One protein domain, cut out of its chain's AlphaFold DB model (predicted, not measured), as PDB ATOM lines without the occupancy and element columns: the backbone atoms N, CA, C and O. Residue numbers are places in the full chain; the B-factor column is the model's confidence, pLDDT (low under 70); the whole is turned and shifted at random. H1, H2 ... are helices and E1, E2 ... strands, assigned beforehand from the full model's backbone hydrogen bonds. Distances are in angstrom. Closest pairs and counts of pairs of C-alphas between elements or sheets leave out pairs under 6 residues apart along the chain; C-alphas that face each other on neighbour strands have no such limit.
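Overview. This is residues 40 to 183 of the 330 residues of the protein "Uncharacterized protein DUF4340" of Chromatocurvus halotolerans (UniProt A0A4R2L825). Picture one strongly twisted antiparallel sheet of seven strands curled round helix H1, with the small helix H2 near its E6 and E7 end. Between E4 and E5 a long loop leaves the body, and its residues 130 to 136 stick out. The 144 printed residues hold E1, E2, E3, H1, H2, E4, E5, E6 and E7 along the chain; the sheet's order is E3, E2, E1, E4, E5, E6, E7. The class is mixed, helices and strands, with under half of the residues in named elements; the whole is compact, radius of gyration of the C-alphas 14.9 A, spanning 44 by 31 by 28 A.

Along the chain. Find C-alpha 49 at (260.655, 282.544, 83.341); from there E1 runs 20.5 A to residue 56. E2, residues 61 to 67, covers 19.5 A, and E3 is residues 70 to 73. H1, residues 82 to 93, is 16.2 A long; H2 is residues 104 to 110. Next come E4, residues 119 to 125, 19.6 A, E5, residues 141 to 146, 16.3 A, and E6, residues 155 to 159. E7, residues 165 to 168, ends at C-alpha 168, (248.794, 283.463, 67.762).

Arrangement. Look at E1 and E4, antiparallel at 163 degrees, with N 53 and O 122 2.9 A apart, within hydrogen-bond range. E1, E2, E3 and E4, E5, E6, E7 form two meanders, each strand the antiparallel neighbour of the one before; N 64 and O 52 are 2.8 A apart, N 72 and O 65 2.8 A, N 121 and O 144 2.8 A, N 145 and O 158 2.8 A, N 157 and O 166 2.8 A. H1 is on one face of the sheet, giving two layers, helix and sheet; its closest C-alphas to E3 are those of Lys 82 and Trp 71, 6.7 A apart. H2 only grazes the sheet with residues 106 to 110; its closest C-alphas to E6 are those of Phe 110 and Tyr 156, 6.6 A apart. H1 and H2 are apart, and in both every O i to N i+4 pair is within hydrogen-bond range.

Size, cuts and confidence. The C-alphas of Ser 133 and Gly 151, the two farthest apart, are 46.5 A from each other. The printed part has no cut, and the link from E4 to E5, 15 residues, is long. Look for pLDDT under 70 at residues 96 to 97 and 127 to 139; the mean of the printed part is 88.7.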
ATOM      1  N   HIS A  40     250.367 292.586  75.256       88.19
ATOM      2  CA  HIS A  40     251.458 291.615  75.392       88.19
ATOM      3  C   HIS A  40     250.995 290.361  76.138       88.19
ATOM      4  O   HIS A  40     250.640 290.447  77.309       88.19
ATOM      5  N   LEU A  41     251.040 289.171  75.529       92.12
ATOM      6  CA  LEU A  41     250.690 287.959  76.282       92.12
ATOM      7  C   LEU A  41     251.713 287.657  77.380       92.12
ATOM      8  O   LEU A  41     251.317 287.296  78.479       92.12
ATOM      9  N   LEU A  42     253.009 287.853  77.125       91.19
ATOM     10  CA  LEU A  42     254.058 287.659  78.126       91.19
ATOM     11  C   LEU A  42     254.632 289.017  78.569       91.19
ATOM     12  O   LEU A  42     255.437 289.587  77.838       91.19
ATOM     13  N   PRO A  43     254.227 289.553  79.734       86.94
ATOM     14  CA  PRO A  43     254.790 290.786  80.282       86.94
ATOM     15  C   PRO A  43     256.117 290.560  81.032       86.94
ATOM     16  O   PRO A  43     256.756 291.525  81.437       86.94
ATOM     17  N   LEU A  44     256.529 289.301  81.224       86.50
ATOM     18  CA  LEU A  44     257.817 288.915  81.809       86.50
ATOM     19  C   LEU A  44     258.897 288.854  80.721       86.50
ATOM     20  O   LEU A  44     258.605 288.490  79.579       86.50
ATOM     21  N   ALA A  45     260.158 289.121  81.071       88.12
ATOM     22  CA  ALA A  45     261.253 288.780  80.172       88.12
ATOM     23  C   ALA A  45     261.333 287.253  80.033       88.12
ATOM     24  O   ALA A  45     261.153 286.505  80.998       88.12
ATOM     25  N   ARG A  46     261.595 286.767  78.818       90.94
ATOM     26  CA  ARG A  46     261.639 285.327  78.520       90.94
ATOM     27  C   ARG A  46     262.636 284.596  79.419       90.94
ATOM     28  O   ARG A  46     262.390 283.472  79.846       90.94
ATOM     29  N   GLU A  47     263.779 285.221  79.642       90.69
ATOM     30  CA  GLU A  47     264.896 284.733  80.437       90.69
ATOM     31  C   GLU A  47     264.580 284.632  81.932       90.69
ATOM     32  O   GLU A  47     265.199 283.806  82.607       90.69
ATOM     33  N   ASP A  48     263.592 285.388  82.412       90.81
ATOM     34  CA  ASP A  48     263.175 285.412  83.815       90.81
ATOM     35  C   ASP A  48     262.158 284.314  84.141       90.81
ATOM     36  O   ASP A  48     261.899 284.040  85.313       90.81
ATOM     37  N   VAL A  49     261.583 283.656  83.127       93.62
ATOM     38  CA  VAL A  49     260.655 282.544  83.341       93.62
ATOM     39  C   VAL A  49     261.423 281.350  83.908       93.62
ATOM     40  O   VAL A  49     262.317 280.789  83.267       93.62
ATOM     41  N   THR A  50     261.032 280.930  85.109       93.50
ATOM     42  CA  THR A  50     261.637 279.804  85.832       93.50
ATOM     43  C   THR A  50     260.679 278.639  86.039       93.50
ATOM     44  O   THR A  50     261.130 277.528  86.309       93.50
ATOM     45  N   ARG A  51     259.369 278.848  85.878       94.75
ATOM     46  CA  ARG A  51     258.356 277.788  85.951       94.75
ATOM     47  C   ARG A  51     257.287 277.977  84.885       94.75
ATOM     48  O   ARG A  51     256.797 279.086  84.682       94.75
ATOM     49  N   ILE A  52     256.906 276.874  84.252       97.00
ATOM     50  CA  ILE A  52     255.787 276.778  83.318       97.00
ATOM     51  C   ILE A  52     254.873 275.665  83.816       97.00
ATOM     52  O   ILE A  52     255.282 274.508  83.861       97.00
ATOM     53  N   THR A  53     253.639 276.007  84.158       97.25
ATOM     54  CA  THR A  53     252.597 275.039  84.513       97.25
ATOM     55  C   THR A  53     251.536 275.038  83.427       97.25
ATOM     56  O   THR A  53     251.033 276.099  83.064       97.25
ATOM     57  N   VAL A  54     251.188 273.868  82.898       98.00
ATOM     58  CA  VAL A  54     250.167 273.703  81.858       98.00
ATOM     59  C   VAL A  54     249.084 272.765  82.357       98.00
ATOM     60  O   VAL A  54     249.362 271.602  82.637       98.00
ATOM     61  N   ALA A  55     247.853 273.262  82.404       97.38
ATOM     62  CA  ALA A  55     246.661 272.475  82.689       97.38
ATOM     63  C   ALA A  55     245.762 272.363  81.451       97.38
ATOM     64  O   ALA A  55     245.702 273.293  80.641       97.38
ATOM     65  N   ASP A  56     245.043 271.249  81.304       96.75
ATOM     66  CA  ASP A  56     243.988 271.083  80.298       96.75
ATOM     67  C   ASP A  56     242.575 271.058  80.903       96.75
ATOM     68  O   ASP A  56     242.392 271.036  82.119       96.75
ATOM     69  N   ALA A  57     241.565 271.054  80.029       92.75
ATOM     70  CA  ALA A  57     240.151 271.013  80.409       92.75
ATOM     71  C   ALA A  57     239.741 269.743  81.180       92.75
ATOM     72  O   ALA A  57     238.708 269.735  81.841       92.75
ATOM     73  N   ASN A  58     240.536 268.669  81.105       94.19
ATOM     74  CA  ASN A  58     240.270 267.409  81.800       94.19
ATOM     75  C   ASN A  58     240.923 267.368  83.192       94.19
ATOM     76  O   ASN A  58     240.900 266.328  83.850       94.19
ATOM     77  N   GLY A  59     241.539 268.470  83.631       91.81
ATOM     78  CA  GLY A  59     242.207 268.570  84.924       91.81
ATOM     79  C   GLY A  59     243.591 267.923  84.968       91.81
ATOM     80  O   GLY A  59     244.149 267.786  86.055       91.81
ATOM     81  N   ARG A  60     244.171 267.529  83.823       94.69
ATOM     82  CA  ARG A  60     245.580 267.111  83.787       94.69
ATOM     83  C   ARG A  60     246.460 268.342  83.893       94.69
ATOM     84  O   ARG A  60     246.177 269.349  83.248       94.69
ATOM     85  N   GLU A  61     247.536 268.238  84.662       94.62
ATOM     86  CA  GLU A  61     248.482 269.326  84.880       94.62
ATOM     87  C   GLU A  61     249.923 268.812  84.848       94.62
ATOM     88  O   GLU A  61     250.233 267.726  85.341       94.62
ATOM     89  N   ILE A  62     250.806 269.613  84.259       94.69
ATOM     90  CA  ILE A  62     252.247 269.385  84.215       94.69
ATOM     91  C   ILE A  62     252.972 270.672  84.581       94.69
ATOM     92  O   ILE A  62     252.563 271.755  84.164       94.69
ATOM     93  N   SER A  63     254.064 270.546  85.329       94.94
ATOM     94  CA  SER A  63     254.952 271.658  85.660       94.94
ATOM     95  C   SER A  63     256.365 271.367  85.180       94.94
ATOM     96  O   SER A  63     256.892 270.270  85.379       94.94
ATOM     97  N   VAL A  64     256.973 272.370  84.556       95.88
ATOM     98  CA  VAL A  64     258.361 272.360  84.102       95.88
ATOM     99  C   VAL A  64     259.093 273.512  84.780       95.88
ATOM    100  O   VAL A  64     258.621 274.649  84.779       95.88
ATOM    101  N   LEU A  65     260.235 273.211  85.381       94.75
ATOM    102  CA  LEU A  65     261.067 274.117  86.159       94.75
ATOM    103  C   LEU A  65     262.398 274.340  85.464       94.75
ATOM    104  O   LEU A  65     262.965 273.418  84.883       94.75
ATOM    105  N   ARG A  66     262.935 275.548  85.576       92.31
ATOM    106  CA  ARG A  66     264.288 275.864  85.140       92.31
ATOM    107  C   ARG A  66     265.245 275.720  86.318       92.31
ATOM    108  O   ARG A  66     265.176 276.495  87.266       92.31
ATOM    109  N   GLN A  67     266.149 274.752  86.248       87.75
ATOM    110  CA  GLN A  67     267.165 274.461  87.260       87.75
ATOM    111  C   GLN A  67     268.533 274.401  86.581       87.75
ATOM    112  O   GLN A  67     268.682 273.766  85.540       87.75
ATOM    113  N   ASN A  68     269.535 275.102  87.123       85.56
ATOM    114  CA  ASN A  68     270.896 275.140  86.563       85.56
ATOM    115  C   ASN A  68     270.949 275.470  85.054       85.56
ATOM    116  O   ASN A  68     271.764 274.941  84.302       85.56
ATOM    117  N   GLY A  69     270.039 276.331  84.588       86.94
ATOM    118  CA  GLY A  69     269.934 276.717  83.178       86.94
ATOM    119  C   GLY A  69     269.241 275.697  82.264       86.94
ATOM    120  O   GLY A  69     269.010 276.019  81.098       86.94
ATOM    121  N   GLN A  70     268.853 274.527  82.776       91.75
ATOM    122  CA  GLN A  70     268.132 273.475  82.054       91.75
ATOM    123  C   GLN A  70     266.676 273.378  82.515       91.75
ATOM    124  O   GLN A  70     266.333 273.784  83.622       91.75
ATOM    125  N   TRP A  71     265.804 272.873  81.647       95.38
ATOM    126  CA  TRP A  71     264.397 272.663  81.976       95.38
ATOM    127  C   TRP A  71     264.177 271.223  82.427       95.38
ATOM    128  O   TRP A  71     264.645 270.296  81.770       95.38
ATOM    129  N   HIS A  72     263.449 271.046  83.524       94.81
ATOM    130  CA  HIS A  72     263.128 269.761  84.128       94.81
ATOM    131  C   HIS A  72     261.636 269.667  84.418       94.81
ATOM    132  O   HIS A  72     261.014 270.634  84.843       94.81
ATOM    133  N   ILE A  73     261.056 268.496  84.219       93.44
ATOM    134  CA  ILE A  73     259.688 268.181  84.615       93.44
ATOM    135  C   ILE A  73     259.668 267.975  86.134       93.44
ATOM    136  O   ILE A  73     260.299 267.040  86.617       93.44
ATOM    137  N   ASP A  74     258.936 268.818  86.869       82.81
ATOM    138  CA  ASP A  74     258.978 268.936  88.340       82.81
ATOM    139  C   ASP A  74     258.790 267.583  89.052       82.81
ATOM    140  O   ASP A  74     259.720 267.012  89.618       82.81
ATOM    141  N   ASN A  75     257.614 266.976  88.881       72.88
ATOM    142  CA  ASN A  75     257.224 265.735  89.561       72.88
ATOM    143  C   ASN A  75     257.975 264.477  89.089       72.88
ATOM    144  O   ASN A  75     257.731 263.391  89.611       72.88
ATOM    145  N   ALA A  76     258.834 264.590  88.076       71.06
ATOM    146  CA  ALA A  76     259.589 263.463  87.534       71.06
ATOM    147  C   ALA A  76     261.107 263.680  87.585       71.06
ATOM    148  O   ALA A  76     261.852 262.744  87.317       71.06
ATOM    149  N   SER A  77     261.572 264.903  87.878       82.56
ATOM    150  CA  SER A  77     262.977 265.317  87.751       82.56
ATOM    151  C   SER A  77     263.615 264.940  86.399       82.56
ATOM    152  O   SER A  77     264.829 264.784  86.284       82.56
ATOM    153  N   LEU A  78     262.799 264.801  85.348       91.50
ATOM    154  CA  LEU A  78     263.246 264.412  84.009       91.50
ATOM    155  C   LEU A  78     263.613 265.651  83.193       91.50
ATOM    156  O   LEU A  78     262.902 266.650  83.290       91.50
ATOM    157  N   PRO A  79     264.652 265.602  82.344       94.94
ATOM    158  CA  PRO A  79     264.938 266.691  81.421       94.94
ATOM    159  C   PRO A  79     263.743 266.951  80.499       94.94
ATOM    160  O   PRO A  79     263.172 266.025  79.915       94.94
ATOM    161  N   ALA A  80     263.375 268.220  80.368       96.56
ATOM    162  CA  ALA A  80     262.338 268.660  79.457       96.56
ATOM    163  C   ALA A  80     262.936 269.099  78.117       96.56
ATOM    164  O   ALA A  80     263.989 269.740  78.062       96.56
ATOM    165  N   ALA A  81     262.227 268.810  77.032       96.50
ATOM    166  CA  ALA A  81     262.603 269.175  75.681       96.50
ATOM    167  C   ALA A  81     262.673 270.699  75.533       96.50
ATOM    168  O   ALA A  81     261.654 271.393  75.431       96.50
ATOM    169  N   LYS A  82     263.897 271.228  75.433       94.75
ATOM    170  CA  LYS A  82     264.147 272.669  75.270       94.75
ATOM    171  C   LYS A  82     263.371 273.266  74.091       94.75
ATOM    172  O   LYS A  82     262.843 274.369  74.198       94.75
ATOM    173  N   GLY A  83     263.248 272.520  72.992       94.94
ATOM    174  CA  GLY A  83     262.505 272.965  71.813       94.94
ATOM    175  C   GLY A  83     261.011 273.196  72.065       94.94
ATOM    176  O   GLY A  83     260.427 274.051  71.406       94.94
ATOM    177  N   VAL A  84     260.383 272.472  73.000       96.19
ATOM    178  CA  VAL A  84     258.970 272.682  73.374       96.19
ATOM    179  C   VAL A  84     258.831 273.987  74.156       96.19
ATOM    180  O   VAL A  84     258.023 274.841  73.794       96.19
ATOM    181  N   VAL A  85     259.692 274.183  75.160       96.88
ATOM    182  CA  VAL A  85     259.737 275.414  75.961       96.88
ATOM    183  C   VAL A  85     259.978 276.638  75.080       96.88
ATOM    184  O   VAL A  85     259.250 277.624  75.165       96.88
ATOM    185  N   ASP A  86     260.980 276.568  74.203       95.69
ATOM    186  CA  ASP A  86     261.343 277.683  73.334       95.69
ATOM    187  C   ASP A  86     260.209 278.050  72.382       95.69
ATOM    188  O   ASP A  86     259.933 279.234  72.224       95.69
ATOM    189  N   ARG A  87     259.522 277.063  71.785       95.56
ATOM    190  CA  ARG A  87     258.366 277.327  70.916       95.56
ATOM    191  C   ARG A  87     257.246 278.051  71.656       95.56
ATOM    192  O   ARG A  87     256.688 278.996  71.101       95.56
ATOM    193  N   LEU A  88     256.936 277.637  72.886       97.19
ATOM    194  CA  LEU A  88     255.928 278.306  73.708       97.19
ATOM    195  C   LEU A  88     256.332 279.756  74.004       97.19
ATOM    196  O   LEU A  88     255.582 280.681  73.692       97.19
ATOM    197  N   LEU A  89     257.516 279.964  74.581       96.00
ATOM    198  CA  LEU A  89     257.962 281.300  74.984       96.00
ATOM    199  C   LEU A  89     258.125 282.234  73.776       96.00
ATOM    200  O   LEU A  89     257.751 283.405  73.854       96.00
ATOM    201  N   ASP A  90     258.607 281.719  72.642       94.56
ATOM    202  CA  ASP A  90     258.663 282.451  71.375       94.56
ATOM    203  C   ASP A  90     257.272 282.902  70.917       94.56
ATOM    204  O   ASP A  90     257.101 284.063  70.544       94.56
ATOM    205  N   ALA A  91     256.282 282.004  70.927       94.50
ATOM    206  CA  ALA A  91     254.927 282.316  70.484       94.50
ATOM    207  C   ALA A  91     254.269 283.390  71.361       94.50
ATOM    208  O   ALA A  91     253.611 284.292  70.839       94.50
ATOM    209  N   LEU A  92     254.485 283.335  72.679       94.56
ATOM    210  CA  LEU A  92     253.964 284.338  73.608       94.56
ATOM    211  C   LEU A  92     254.689 285.683  73.471       94.56
ATOM    212  O   LEU A  92     254.040 286.724  73.472       94.56
ATOM    213  N   THR A  93     256.011 285.683  73.288       91.44
ATOM    214  CA  THR A  93     256.798 286.923  73.141       91.44
ATOM    215  C   THR A  93     256.503 287.631  71.816       91.44
ATOM    216  O   THR A  93     256.420 288.855  71.765       91.44
ATOM    217  N   ARG A  94     256.304 286.870  70.729       88.06
ATOM    218  CA  ARG A  94     255.979 287.411  69.395       88.06
ATOM    219  C   ARG A  94     254.513 287.814  69.232       88.06
ATOM    220  O   ARG A  94     254.138 288.274  68.156       88.06
ATOM    221  N   SER A  95     253.678 287.632  70.255       79.06
ATOM    222  CA  SER A  95     252.284 288.074  70.218       79.06
ATOM    223  C   SER A  95     252.211 289.605  70.264       79.06
ATOM    224  O   SER A  95     252.140 290.245  71.306       79.06
ATOM    225  N   THR A  96     252.293 290.216  69.088       67.50
ATOM    226  CA  THR A  96     252.083 291.655  68.883       67.50
ATOM    227  C   THR A  96     250.752 291.895  68.173       67.50
ATOM    228  O   THR A  96     250.596 292.853  67.417       67.50
ATOM    229  N   GLY A  97     249.815 290.955  68.324       64.50
ATOM    230  CA  GLY A  97     248.608 290.892  67.527       64.50
ATOM    231  C   GLY A  97     247.578 291.873  68.047       64.50
ATOM    232  O   GLY A  97     247.186 291.820  69.208       64.50
ATOM    233  N   PHE A  98     247.085 292.740  67.169       81.00
ATOM    234  CA  PHE A  98     245.852 293.468  67.432       81.00
ATOM    235  C   PHE A  98     244.777 292.496  67.944       81.00
ATOM    236  O   PHE A  98     244.604 291.419  67.361       81.00
ATOM    237  N   PRO A  99     244.063 292.842  69.026       92.00
ATOM    238  CA  PRO A  99     243.066 291.946  69.572       92.00
ATOM    239  C   PRO A  99     241.955 291.708  68.555       92.00
ATOM    240  O   PRO A  99     241.393 292.649  67.996       92.00
ATOM    241  N   VAL A 100     241.609 290.439  68.357       93.75
ATOM    242  CA  VAL A 100     240.472 290.028  67.527       93.75
ATOM    243  C   VAL A 100     239.143 290.262  68.247       93.75
ATOM    244  O   VAL A 100     238.105 290.404  67.605       93.75
ATOM    245  N   ALA A 101     239.166 290.306  69.584       94.69
ATOM    246  CA  ALA A 101     238.020 290.608  70.433       94.69
ATOM    247  C   ALA A 101     238.461 291.026  71.846       94.69
ATOM    248  O   ALA A 101     239.607 290.802  72.240       94.69
ATOM    249  N   ARG A 102     237.534 291.624  72.612       94.81
ATOM    250  CA  ARG A 102     237.754 292.025  74.017       94.81
ATOM    251  C   ARG A 102     236.606 291.714  74.989       94.81
ATOM    252  O   ARG A 102     236.800 291.778  76.202       94.81
ATOM    253  N   SER A 103     235.410 291.404  74.482       94.88
ATOM    254  CA  SER A 103     234.211 291.228  75.311       94.88
ATOM    255  C   SER A 103     234.217 289.912  76.087       94.88
ATOM    256  O   SER A 103     234.765 288.913  75.624       94.88
ATOM    257  N   ASP A 104     233.521 289.876  77.224       93.06
ATOM    258  CA  ASP A 104     233.348 288.649  78.015       93.06
ATOM    259  C   ASP A 104     232.664 287.537  77.207       93.06
ATOM    260  O   ASP A 104     233.096 286.387  77.227       93.06
ATOM    261  N   SER A 105     231.662 287.890  76.392       94.06
ATOM    262  CA  SER A 105     230.993 286.948  75.486       94.06
ATOM    263  C   SER A 105     231.946 286.310  74.470       94.06
ATOM    264  O   SER A 105     231.758 285.155  74.087       94.06
ATOM    265  N   ALA A 106     232.981 287.037  74.038       96.88
ATOM    266  CA  ALA A 106     234.000 286.497  73.151       96.88
ATOM    267  C   ALA A 106     234.955 285.552  73.891       96.88
ATOM    268  O   ALA A 106     235.403 284.583  73.285       96.88
ATOM    269  N   ARG A 107     235.229 285.779  75.186       96.75
ATOM    270  CA  ARG A 107     236.071 284.876  75.990       96.75
ATOM    271  C   ARG A 107     235.455 283.487  76.099       96.75
ATOM    272  O   ARG A 107     236.140 282.519  75.789       96.75
ATOM    273  N   ALA A 108     234.159 283.420  76.407       94.88
ATOM    274  CA  ALA A 108     233.423 282.159  76.465       94.88
ATOM    275  C   ALA A 108     233.357 281.482  75.091       94.88
ATOM    276  O   ALA A 108     233.679 280.306  74.955       94.88
ATOM    277  N   ARG A 109     233.012 282.238  74.036       96.62
ATOM    278  CA  ARG A 109     232.941 281.704  72.665       96.62
ATOM    279  C   ARG A 109     234.276 281.136  72.181       96.62
ATOM    280  O   ARG A 109     234.280 280.165  71.430       96.62
ATOM    281  N   PHE A 110     235.382 281.786  72.528       97.69
ATOM    282  CA  PHE A 110     236.710 281.358  72.108       97.69
ATOM    283  C   PHE A 110     237.373 280.387  73.080       97.69
ATOM    284  O   PHE A 110     238.431 279.884  72.722       97.69
ATOM    285  N   GLU A 111     236.757 280.084  74.226       98.00
ATOM    286  CA  GLU A 111     237.319 279.247  75.295       98.00
ATOM    287  C   GLU A 111     238.648 279.811  75.822       98.00
ATOM    288  O   GLU A 111     239.674 279.137  75.841       98.00
ATOM    289  N   VAL A 112     238.662 281.086  76.204       97.56
ATOM    290  CA  VAL A 112     239.846 281.738  76.788       97.56
ATOM    291  C   VAL A 112     239.542 282.364  78.149       97.56
ATOM    292  O   VAL A 112     240.112 283.398  78.505       97.56
ATOM    293  N   ASP A 113     238.623 281.781  78.911       95.56
ATOM    294  CA  ASP A 113     238.316 282.181  80.287       95.56
ATOM    295  C   ASP A 113     238.713 281.108  81.308       95.56
ATOM    296  O   ASP A 113     239.302 280.082  80.980       95.56
ATOM    297  N   ASP A 114     238.500 281.414  82.580       93.56
ATOM    298  CA  ASP A 114     238.861 280.567  83.710       93.56
ATOM    299  C   ASP A 114     238.022 279.289  83.808       93.56
ATOM    300  O   ASP A 114     238.529 278.282  84.310       93.56
ATOM    301  N   ALA A 115     236.786 279.312  83.307       92.44
ATOM    302  CA  ALA A 115     235.880 278.169  83.287       92.44
ATOM    303  C   ALA A 115     235.980 277.356  81.984       92.44
ATOM    304  O   ALA A 115     235.797 276.140  82.000       92.44
ATOM    305  N   HIS A 116     236.296 278.011  80.868       95.00
ATOM    306  CA  HIS A 116     236.362 277.430  79.533       95.00
ATOM    307  C   HIS A 116     237.714 277.754  78.909       95.00
ATOM    308  O   HIS A 116     237.958 278.870  78.447       95.00
ATOM    309  N   PHE A 117     238.587 276.751  78.876       97.69
ATOM    310  CA  PHE A 117     239.883 276.816  78.216       97.69
ATOM    311  C   PHE A 117     240.291 275.453  77.673       97.69
ATOM    312  O   PHE A 117     239.936 274.417  78.230       97.69
ATOM    313  N   GLN A 118     241.111 275.440  76.623       97.56
ATOM    314  CA  GLN A 118     241.769 274.215  76.162       97.56
ATOM    315  C   GLN A 118     243.098 274.002  76.874       97.56
ATOM    316  O   GLN A 118     243.430 272.868  77.233       97.56
ATOM    317  N   ARG A 119     243.859 275.082  77.098       98.19
ATOM    318  CA  ARG A 119     245.037 275.092  77.972       98.19
ATOM    319  C   ARG A 119     245.033 276.316  78.867       98.19
ATOM    320  O   ARG A 119     244.793 277.422  78.397       98.19
ATOM    321  N   ARG A 120     245.387 276.120  80.131       98.38
ATOM    322  CA  ARG A 120     245.744 277.197  81.052       98.38
ATOM    323  C   ARG A 120     247.229 277.087  81.340       98.38
ATOM    324  O   ARG A 120     247.677 276.089  81.896       98.38
ATOM    325  N   ILE A 121     247.980 278.101  80.941       98.12
ATOM    326  CA  ILE A 121     249.428 278.169  81.093       98.12
ATOM    327  C   ILE A 121     249.732 279.207  82.161       98.12
ATOM    328  O   ILE A 121     249.339 280.357  82.015       98.12
ATOM    329  N   THR A 122     250.434 278.819  83.214       97.25
ATOM    330  CA  THR A 122     250.934 279.743  84.232       97.25
ATOM    331  C   THR A 122     252.443 279.831  84.093       97.25
ATOM    332  O   THR A 122     253.131 278.818  84.203       97.25
ATOM    333  N   LEU A 123     252.956 281.028  83.816       96.19
ATOM    334  CA  LEU A 123     254.387 281.311  83.744       96.19
ATOM    335  C   LEU A 123     254.772 282.106  84.979       96.19
ATOM    336  O   LEU A 123     254.147 283.129  85.244       96.19
ATOM    337  N   ALA A 124     255.777 281.652  85.718       92.56
ATOM    338  CA  ALA A 124     256.255 282.354  86.900       92.56
ATOM    339  C   ALA A 124     257.740 282.710  86.780       92.56
ATOM    340  O   ALA A 124     258.518 281.944  86.197       92.56
ATOM    341  N   SER A 125     258.114 283.855  87.348       88.50
ATOM    342  CA  SER A 125     259.501 284.273  87.562       88.50
ATOM    343  C   SER A 125     259.878 284.190  89.048       88.50
ATOM    344  O   SER A 125     259.023 284.226  89.937       88.50
ATOM    345  N   GLY A 126     261.174 284.029  89.324       74.00
ATOM    346  CA  GLY A 126     261.724 283.905  90.682       74.00
ATOM    347  C   GLY A 126     262.478 282.595  90.923       74.00
ATOM    348  O   GLY A 126     262.321 281.624  90.182       74.00
ATOM    349  N   ALA A 127     263.342 282.571  91.941       58.56
ATOM    350  CA  ALA A 127     264.215 281.431  92.219       58.56
ATOM    351  C   ALA A 127     263.413 280.160  92.563       58.56
ATOM    352  O   ALA A 127     262.511 280.183  93.396       58.56
ATOM    353  N   VAL A 128     263.780 279.039  91.935       53.25
ATOM    354  CA  VAL A 128     263.236 277.700  92.233       53.25
ATOM    355  C   VAL A 128     263.749 277.182  93.592       53.25
ATOM    356  O   VAL A 128     263.120 276.324  94.207       53.25
ATOM    357  N   ASP A 129     264.837 277.768  94.102       45.47
ATOM    358  CA  ASP A 129     265.588 277.323  95.281       45.47
ATOM    359  C   ASP A 129     265.026 277.801  96.627       45.47
ATOM    360  O   ASP A 129     265.798 278.135  97.512       45.47
ATOM    361  N   LEU A 130     263.712 277.856  96.851       43.38
ATOM    362  CA  LEU A 130     263.190 278.174  98.193       43.38
ATOM    363  C   LEU A 130     261.912 277.394  98.524       43.38
ATOM    364  O   LEU A 130     260.848 277.960  98.747       43.38
ATOM    365  N   GLN A 131     262.029 276.066  98.615       41.31
ATOM    366  CA  GLN A 131     261.108 275.250  99.426       41.31
ATOM    367  C   GLN A 131     261.585 275.075 100.885       41.31
ATOM    368  O   GLN A 131     260.882 274.462 101.682       41.31
ATOM    369  N   MET A 132     262.747 275.624 101.264       42.09
ATOM    370  CA  MET A 132     263.347 275.412 102.596       42.09
ATOM    371  C   MET A 132     263.122 276.547 103.603       42.09
ATOM    372  O   MET A 132     263.410 276.375 104.785       42.09
ATOM    373  N   SER A 133     262.569 277.679 103.176       43.19
ATOM    374  CA  SER A 133     262.196 278.772 104.073       43.19
ATOM    375  C   SER A 133     260.687 278.923 103.989       43.19
ATOM    376  O   SER A 133     260.164 279.163 102.908       43.19
ATOM    377  N   GLY A 134     259.973 278.750 105.104       47.44
ATOM    378  CA  GLY A 134     258.507 278.835 105.205       47.44
ATOM    379  C   GLY A 134     257.912 280.222 104.917       47.44
ATOM    380  O   GLY A 134     256.847 280.556 105.425       47.44
ATOM    381  N   GLU A 135     258.600 281.030 104.120       41.66
ATOM    382  CA  GLU A 135     258.228 282.366 103.701       41.66
ATOM    383  C   GLU A 135     257.824 282.291 102.226       41.66
ATOM    384  O   GLU A 135     258.618 281.986 101.337       41.66
ATOM    385  N   ARG A 136     256.527 282.479 101.975       42.28
ATOM    386  CA  ARG A 136     255.907 282.363 100.653       42.28
ATOM    387  C   ARG A 136     256.321 283.570  99.812       42.28
ATOM    388  O   ARG A 136     255.588 284.553  99.743       42.28
ATOM    389  N   GLN A 137     257.509 283.523  99.214       46.88
ATOM    390  CA  GLN A 137     257.958 284.581  98.316       46.88
ATOM    391  C   GLN A 137     256.981 284.668  97.138       46.88
ATOM    392  O   GLN A 137     256.662 283.668  96.493       46.88
ATOM    393  N   THR A 138     256.427 285.860  96.923       48.78
ATOM    394  CA  THR A 138     255.455 286.121  95.862       48.78
ATOM    395  C   THR A 138     256.178 285.971  94.527       48.78
ATOM    396  O   THR A 138     257.001 286.809  94.178       48.78
ATOM    397  N   MET A 139     255.946 284.860  93.823       61.19
ATOM    398  CA  MET A 139     256.399 284.714  92.442       61.19
ATOM    399  C   MET A 139     255.498 285.575  91.563       61.19
ATOM    400  O   MET A 139     254.273 285.420  91.626       61.19
ATOM    401  N   ASP A 140     256.083 286.446  90.742       80.12
ATOM    402  CA  ASP A 140     255.319 287.125  89.701       80.12
ATOM    403  C   ASP A 140     254.873 286.060  88.701       80.12
ATOM    404  O   ASP A 140     255.691 285.384  88.072       80.12
ATOM    405  N   ALA A 141     253.561 285.858  88.616       90.12
ATOM    406  CA  ALA A 141     252.957 284.819  87.805       90.12
ATOM    407  C   ALA A 141     251.959 285.421  86.821       90.12
ATOM    408  O   ALA A 141     251.137 286.268  87.167       90.12
ATOM    409  N   VAL A 142     252.015 284.939  85.585       93.69
ATOM    410  CA  VAL A 142     251.124 285.326  84.496       93.69
ATOM    411  C   VAL A 142     250.382 284.098  84.011       93.69
ATOM    412  O   VAL A 142     250.992 283.090  83.656       93.69
ATOM    413  N   THR A 143     249.060 284.212  83.935       96.75
ATOM    414  CA  THR A 143     248.198 283.172  83.376       96.75
ATOM    415  C   THR A 143     247.831 283.509  81.939       96.75
ATOM    416  O   THR A 143     247.341 284.603  81.666       96.75
ATOM    417  N   ILE A 144     248.009 282.555  81.030       97.50
ATOM    418  CA  ILE A 144     247.561 282.601  79.640       97.50
ATOM    419  C   ILE A 144     246.547 281.491  79.417       97.50
ATOM    420  O   ILE A 144     246.814 280.323  79.697       97.50
ATOM    421  N   TYR A 145     245.398 281.847  78.866       98.06
ATOM    422  CA  TYR A 145     244.399 280.895  78.406       98.06
ATOM    423  C   TYR A 145     244.545 280.705  76.905       98.06
ATOM    424  O   TYR A 145     244.580 281.689  76.167       98.06
ATOM    425  N   LEU A 146     244.621 279.451  76.467       98.06
ATOM    426  CA  LEU A 146     244.513 279.061  75.069       98.06
ATOM    427  C   LEU A 146     243.182 278.358  74.843       98.06
ATOM    428  O   LEU A 146     242.828 277.446  75.595       98.06
ATOM    429  N   GLY A 147     242.495 278.761  73.787       97.81
ATOM    430  CA  GLY A 147     241.159 278.292  73.468       97.81
ATOM    431  C   GLY A 147     241.066 277.582  72.132       97.81
ATOM    432  O   GLY A 147     241.955 276.829  71.736       97.81
ATOM    433  N   THR A 148     239.964 277.835  71.437       96.88
ATOM    434  CA  THR A 148     239.678 277.263  70.120       96.88
ATOM    435  C   THR A 148     240.678 277.715  69.050       96.88
ATOM    436  O   THR A 148     241.362 278.737  69.166       96.88
ATOM    437  N   SER A 149     240.784 276.919  67.984       94.81
ATOM    438  CA  SER A 149     241.711 277.163  66.882       94.81
ATOM    439  C   SER A 149     241.018 277.893  65.722       94.81
ATOM    440  O   SER A 149     240.042 277.368  65.183       94.81
ATOM    441  N   PRO A 150     241.505 279.073  65.295       92.75
ATOM    442  CA  PRO A 150     241.006 279.752  64.099       92.75
ATOM    443  C   PRO A 150     241.570 279.193  62.784       92.75
ATOM    444  O   PRO A 150     241.113 279.593  61.716       92.75
ATOM    445  N   GLY A 151     242.572 278.309  62.833       92.25
ATOM    446  CA  GLY A 151     243.272 277.838  61.643       92.25
ATOM    447  C   GLY A 151     244.469 276.939  61.948       92.25
ATOM    448  O   GLY A 151     244.832 276.695  63.099       92.25
ATOM    449  N   ILE A 152     245.109 276.441  60.889       89.94
ATOM    450  CA  ILE A 152     246.264 275.541  60.995       89.94
ATOM    451  C   ILE A 152     247.372 276.209  61.817       89.94
ATOM    452  O   ILE A 152     247.852 277.283  61.462       89.94
ATOM    453  N   ARG A 153     247.804 275.536  62.893       90.75
ATOM    454  CA  ARG A 153     248.862 276.010  63.811       90.75
ATOM    455  C   ARG A 153     248.575 277.389  64.415       90.75
ATOM    456  O   ARG A 153     249.503 278.154  64.679       90.75
ATOM    457  N   GLN A 154     247.299 277.697  64.612       95.00
ATOM    458  CA  GLN A 154     246.864 278.892  65.312       95.00
ATOM    459  C   GLN A 154     245.947 278.543  66.474       95.00
ATOM    460  O   GLN A 154     245.222 277.542  66.445       95.00
ATOM    461  N   VAL A 155     245.940 279.416  67.473       96.69
ATOM    462  CA  VAL A 155     245.078 279.308  68.647       96.69
ATOM    463  C   VAL A 155     244.671 280.696  69.118       96.69
ATOM    464  O   VAL A 155     245.454 281.645  68.999       96.69
ATOM    465  N   TYR A 156     243.453 280.826  69.644       97.31
ATOM    466  CA  TYR A 156     243.088 282.019  70.396       97.31
ATOM    467  C   TYR A 156     243.761 282.004  71.764       97.31
ATOM    468  O   TYR A 156     243.724 280.996  72.466       97.31
ATOM    469  N   ALA A 157     244.365 283.122  72.143       97.06
ATOM    470  CA  ALA A 157     245.078 283.295  73.393       97.06
ATOM    471  C   ALA A 157     244.631 284.577  74.103       97.06
ATOM    472  O   ALA A 157     244.361 285.592  73.456       97.06
ATOM    473  N   ARG A 158     244.576 284.537  75.435       96.62
ATOM    474  CA  ARG A 158     244.288 285.703  76.279       96.62
ATOM    475  C   ARG A 158     245.099 285.643  77.568       96.62
ATOM    476  O   ARG A 158     245.141 284.602  78.221       96.62
ATOM    477  N   ARG A 159     245.691 286.770  77.962       96.06
ATOM    478  CA  ARG A 159     246.298 286.932  79.290       96.06
ATOM    479  C   ARG A 159     245.200 287.126  80.339       96.06
ATOM    480  O   ARG A 159     244.224 287.827  80.088       96.06
ATOM    481  N   GLY A 160     245.310 286.469  81.488       94.56
ATOM    482  CA  GLY A 160     244.222 286.356  82.461       94.56
ATOM    483  C   GLY A 160     243.723 287.693  83.010       94.56
ATOM    484  O   GLY A 160     242.515 287.859  83.169       94.56
ATOM    485  N   ASP A 161     244.634 288.643  83.200       91.44
ATOM    486  CA  ASP A 161     244.403 290.025  83.642       91.44
ATOM    487  C   ASP A 161     244.117 291.007  82.485       91.44
ATOM    488  O   ASP A 161     243.964 292.204  82.711       91.44
ATOM    489  N   SER A 162     244.037 290.511  81.246       92.25
ATOM    490  CA  SER A 162     243.789 291.298  80.042       92.25
ATOM    491  C   SER A 162     242.426 290.992  79.432       92.25
ATOM    492  O   SER A 162     241.903 289.869  79.487       92.25
ATOM    493  N   THR A 163     241.866 292.000  78.765       93.44
ATOM    494  CA  THR A 163     240.685 291.823  77.916       93.44
ATOM    495  C   THR A 163     241.040 291.362  76.502       93.44
ATOM    496  O   THR A 163     240.193 290.774  75.836       93.44
ATOM    497  N   ALA A 164     242.273 291.589  76.041       94.56
ATOM    498  CA  ALA A 164     242.705 291.374  74.666       94.56
ATOM    499  C   ALA A 164     242.803 289.884  74.301       94.56
ATOM    500  O   ALA A 164     243.685 289.165  74.769       94.56
ATOM    501  N   ILE A 165     241.923 289.433  73.405       95.81
ATOM    502  CA  ILE A 165     241.990 288.100  72.798       95.81
ATOM    503  C   ILE A 165     242.740 288.211  71.477       95.81
ATOM    504  O   ILE A 165     242.399 289.051  70.646       95.81
ATOM    505  N   GLN A 166     243.725 287.350  71.255       95.50
ATOM    506  CA  GLN A 166     244.569 287.346  70.059       95.50
ATOM    507  C   GLN A 166     244.566 285.978  69.395       95.50
ATOM    508  O   GLN A 166     244.418 284.970  70.071       95.50
ATOM    509  N   ALA A 167     244.783 285.930  68.084       94.88
ATOM    510  CA  ALA A 167     245.160 284.697  67.403       94.88
ATOM    511  C   ALA A 167     246.687 284.657  67.269       94.88
ATOM    512  O   ALA A 167     247.273 285.569  66.684       94.88
ATOM    513  N   ILE A 168     247.331 283.618  67.800       94.94
ATOM    514  CA  ILE A 168     248.794 283.463  67.762       94.94
ATOM    515  C   ILE A 168     249.199 282.211  66.986       94.94
ATOM    516  O   ILE A 168     248.428 281.257  66.889       94.94
ATOM    517  N   THR A 169     250.422 282.198  66.451       94.62
ATOM    518  CA  THR A 169     251.017 281.022  65.796       94.62
ATOM    519  C   THR A 169     251.505 280.019  66.841       94.62
ATOM    520  O   THR A 169     252.685 279.966  67.182       94.62
ATOM    521  N   LEU A 170     250.565 279.249  67.373       95.44
ATOM    522  CA  LEU A 170     250.765 278.162  68.324       95.44
ATOM    523  C   LEU A 170     249.589 277.186  68.189       95.44
ATOM    524  O   LEU A 170     248.500 277.581  67.774       95.44
ATOM    525  N   SER A 171     249.778 275.921  68.551       94.00
ATOM    526  CA  SER A 171     248.693 274.950  68.703       94.00
ATOM    527  C   SER A 171     248.619 274.414  70.132       94.00
ATOM    528  O   SER A 171     249.625 274.330  70.830       94.00
ATOM    529  N   THR A 172     247.443 273.954  70.566       93.06
ATOM    530  CA  THR A 172     247.286 273.250  71.852       93.06
ATOM    531  C   THR A 172     248.030 271.906  71.896       93.06
ATOM    532  O   THR A 172     248.280 271.382  72.985       93.06
ATOM    533  N   PHE A 173     248.427 271.361  70.739       92.19
ATOM    534  CA  PHE A 173     249.334 270.212  70.633       92.19
ATOM    535  C   PHE A 173     250.799 270.569  70.915       92.19
ATOM    536  O   PHE A 173     251.552 269.705  71.350       92.19
ATOM    537  N   ASP A 174     251.203 271.829  70.713       94.12
ATOM    538  CA  ASP A 174     252.561 272.298  71.027       94.12
ATOM    539  C   ASP A 174     252.772 272.502  72.538       94.12
ATOM    540  O   ASP A 174     253.908 272.614  72.989       94.12
ATOM    541  N   VAL A 175     251.683 272.548  73.311       95.56
ATOM    542  CA  VAL A 175     251.663 272.721  74.773       95.56
ATOM    543  C   VAL A 175     250.791 271.653  75.445       95.56
ATOM    544  O   VAL A 175     249.689 271.924  75.935       95.56
ATOM    545  N   PRO A 176     251.237 270.392  75.430       95.12
ATOM    546  CA  PRO A 176     250.497 269.291  76.032       95.12
ATOM    547  C   PRO A 176     250.454 269.417  77.562       95.12
ATOM    548  O   PRO A 176     251.380 269.931  78.180       95.12
ATOM    549  N   ALA A 177     249.390 268.907  78.187       95.31
ATOM    550  CA  ALA A 177     249.268 268.812  79.648       95.31
ATOM    551  C   ALA A 177     249.721 267.432  80.175       95.31
ATOM    552  O   ALA A 177     249.133 266.877  81.100       95.31
ATOM    553  N   THR A 178     250.713 266.820  79.521       92.88
ATOM    554  CA  THR A 178     251.220 265.474  79.831       92.88
ATOM    555  C   THR A 178     252.739 265.480  79.924       92.88
ATOM    556  O   THR A 178     253.396 266.267  79.249       92.88
ATOM    557  N   VAL A 179     253.301 264.572  80.725       91.56
ATOM    558  CA  VAL A 179     254.757 264.399  80.881       91.56
ATOM    559  C   VAL A 179     255.428 264.137  79.531       91.56
ATOM    560  O   VAL A 179     256.371 264.837  79.171       91.56
ATOM    561  N   ASP A 180     254.907 263.182  78.758       91.81
ATOM    562  CA  ASP A 180     255.529 262.720  77.508       91.81
ATOM    563  C   ASP A 180     255.699 263.837  76.478       91.81
ATOM    564  O   ASP A 180     256.688 263.886  75.756       91.81
ATOM    565  N   GLY A 181     254.759 264.783  76.439       93.88
ATOM    566  CA  GLY A 181     254.807 265.889  75.495       93.88
ATOM    567  C   GLY A 181     255.853 266.964  75.820       93.88
ATOM    568  O   GLY A 181     256.147 267.802  74.969       93.88
ATOM    569  N   TRP A 182     256.422 266.931  77.027       96.19
ATOM    570  CA  TRP A 182     257.522 267.795  77.456       96.19
ATOM    571  C   TRP A 182     258.839 267.041  77.622       96.19
ATOM    572  O   TRP A 182     259.852 267.691  77.848       96.19
ATOM    573  N   LEU A 183     258.853 265.712  77.533       95.75
ATOM    574  CA  LEU A 183     260.031 264.881  77.778       95.75
ATOM    575  C   LEU A 183     261.118 265.135  76.729       95.75
ATOM    576  O   LEU A 183     260.820 265.171  75.538       95.75
TER     577      LEU A 183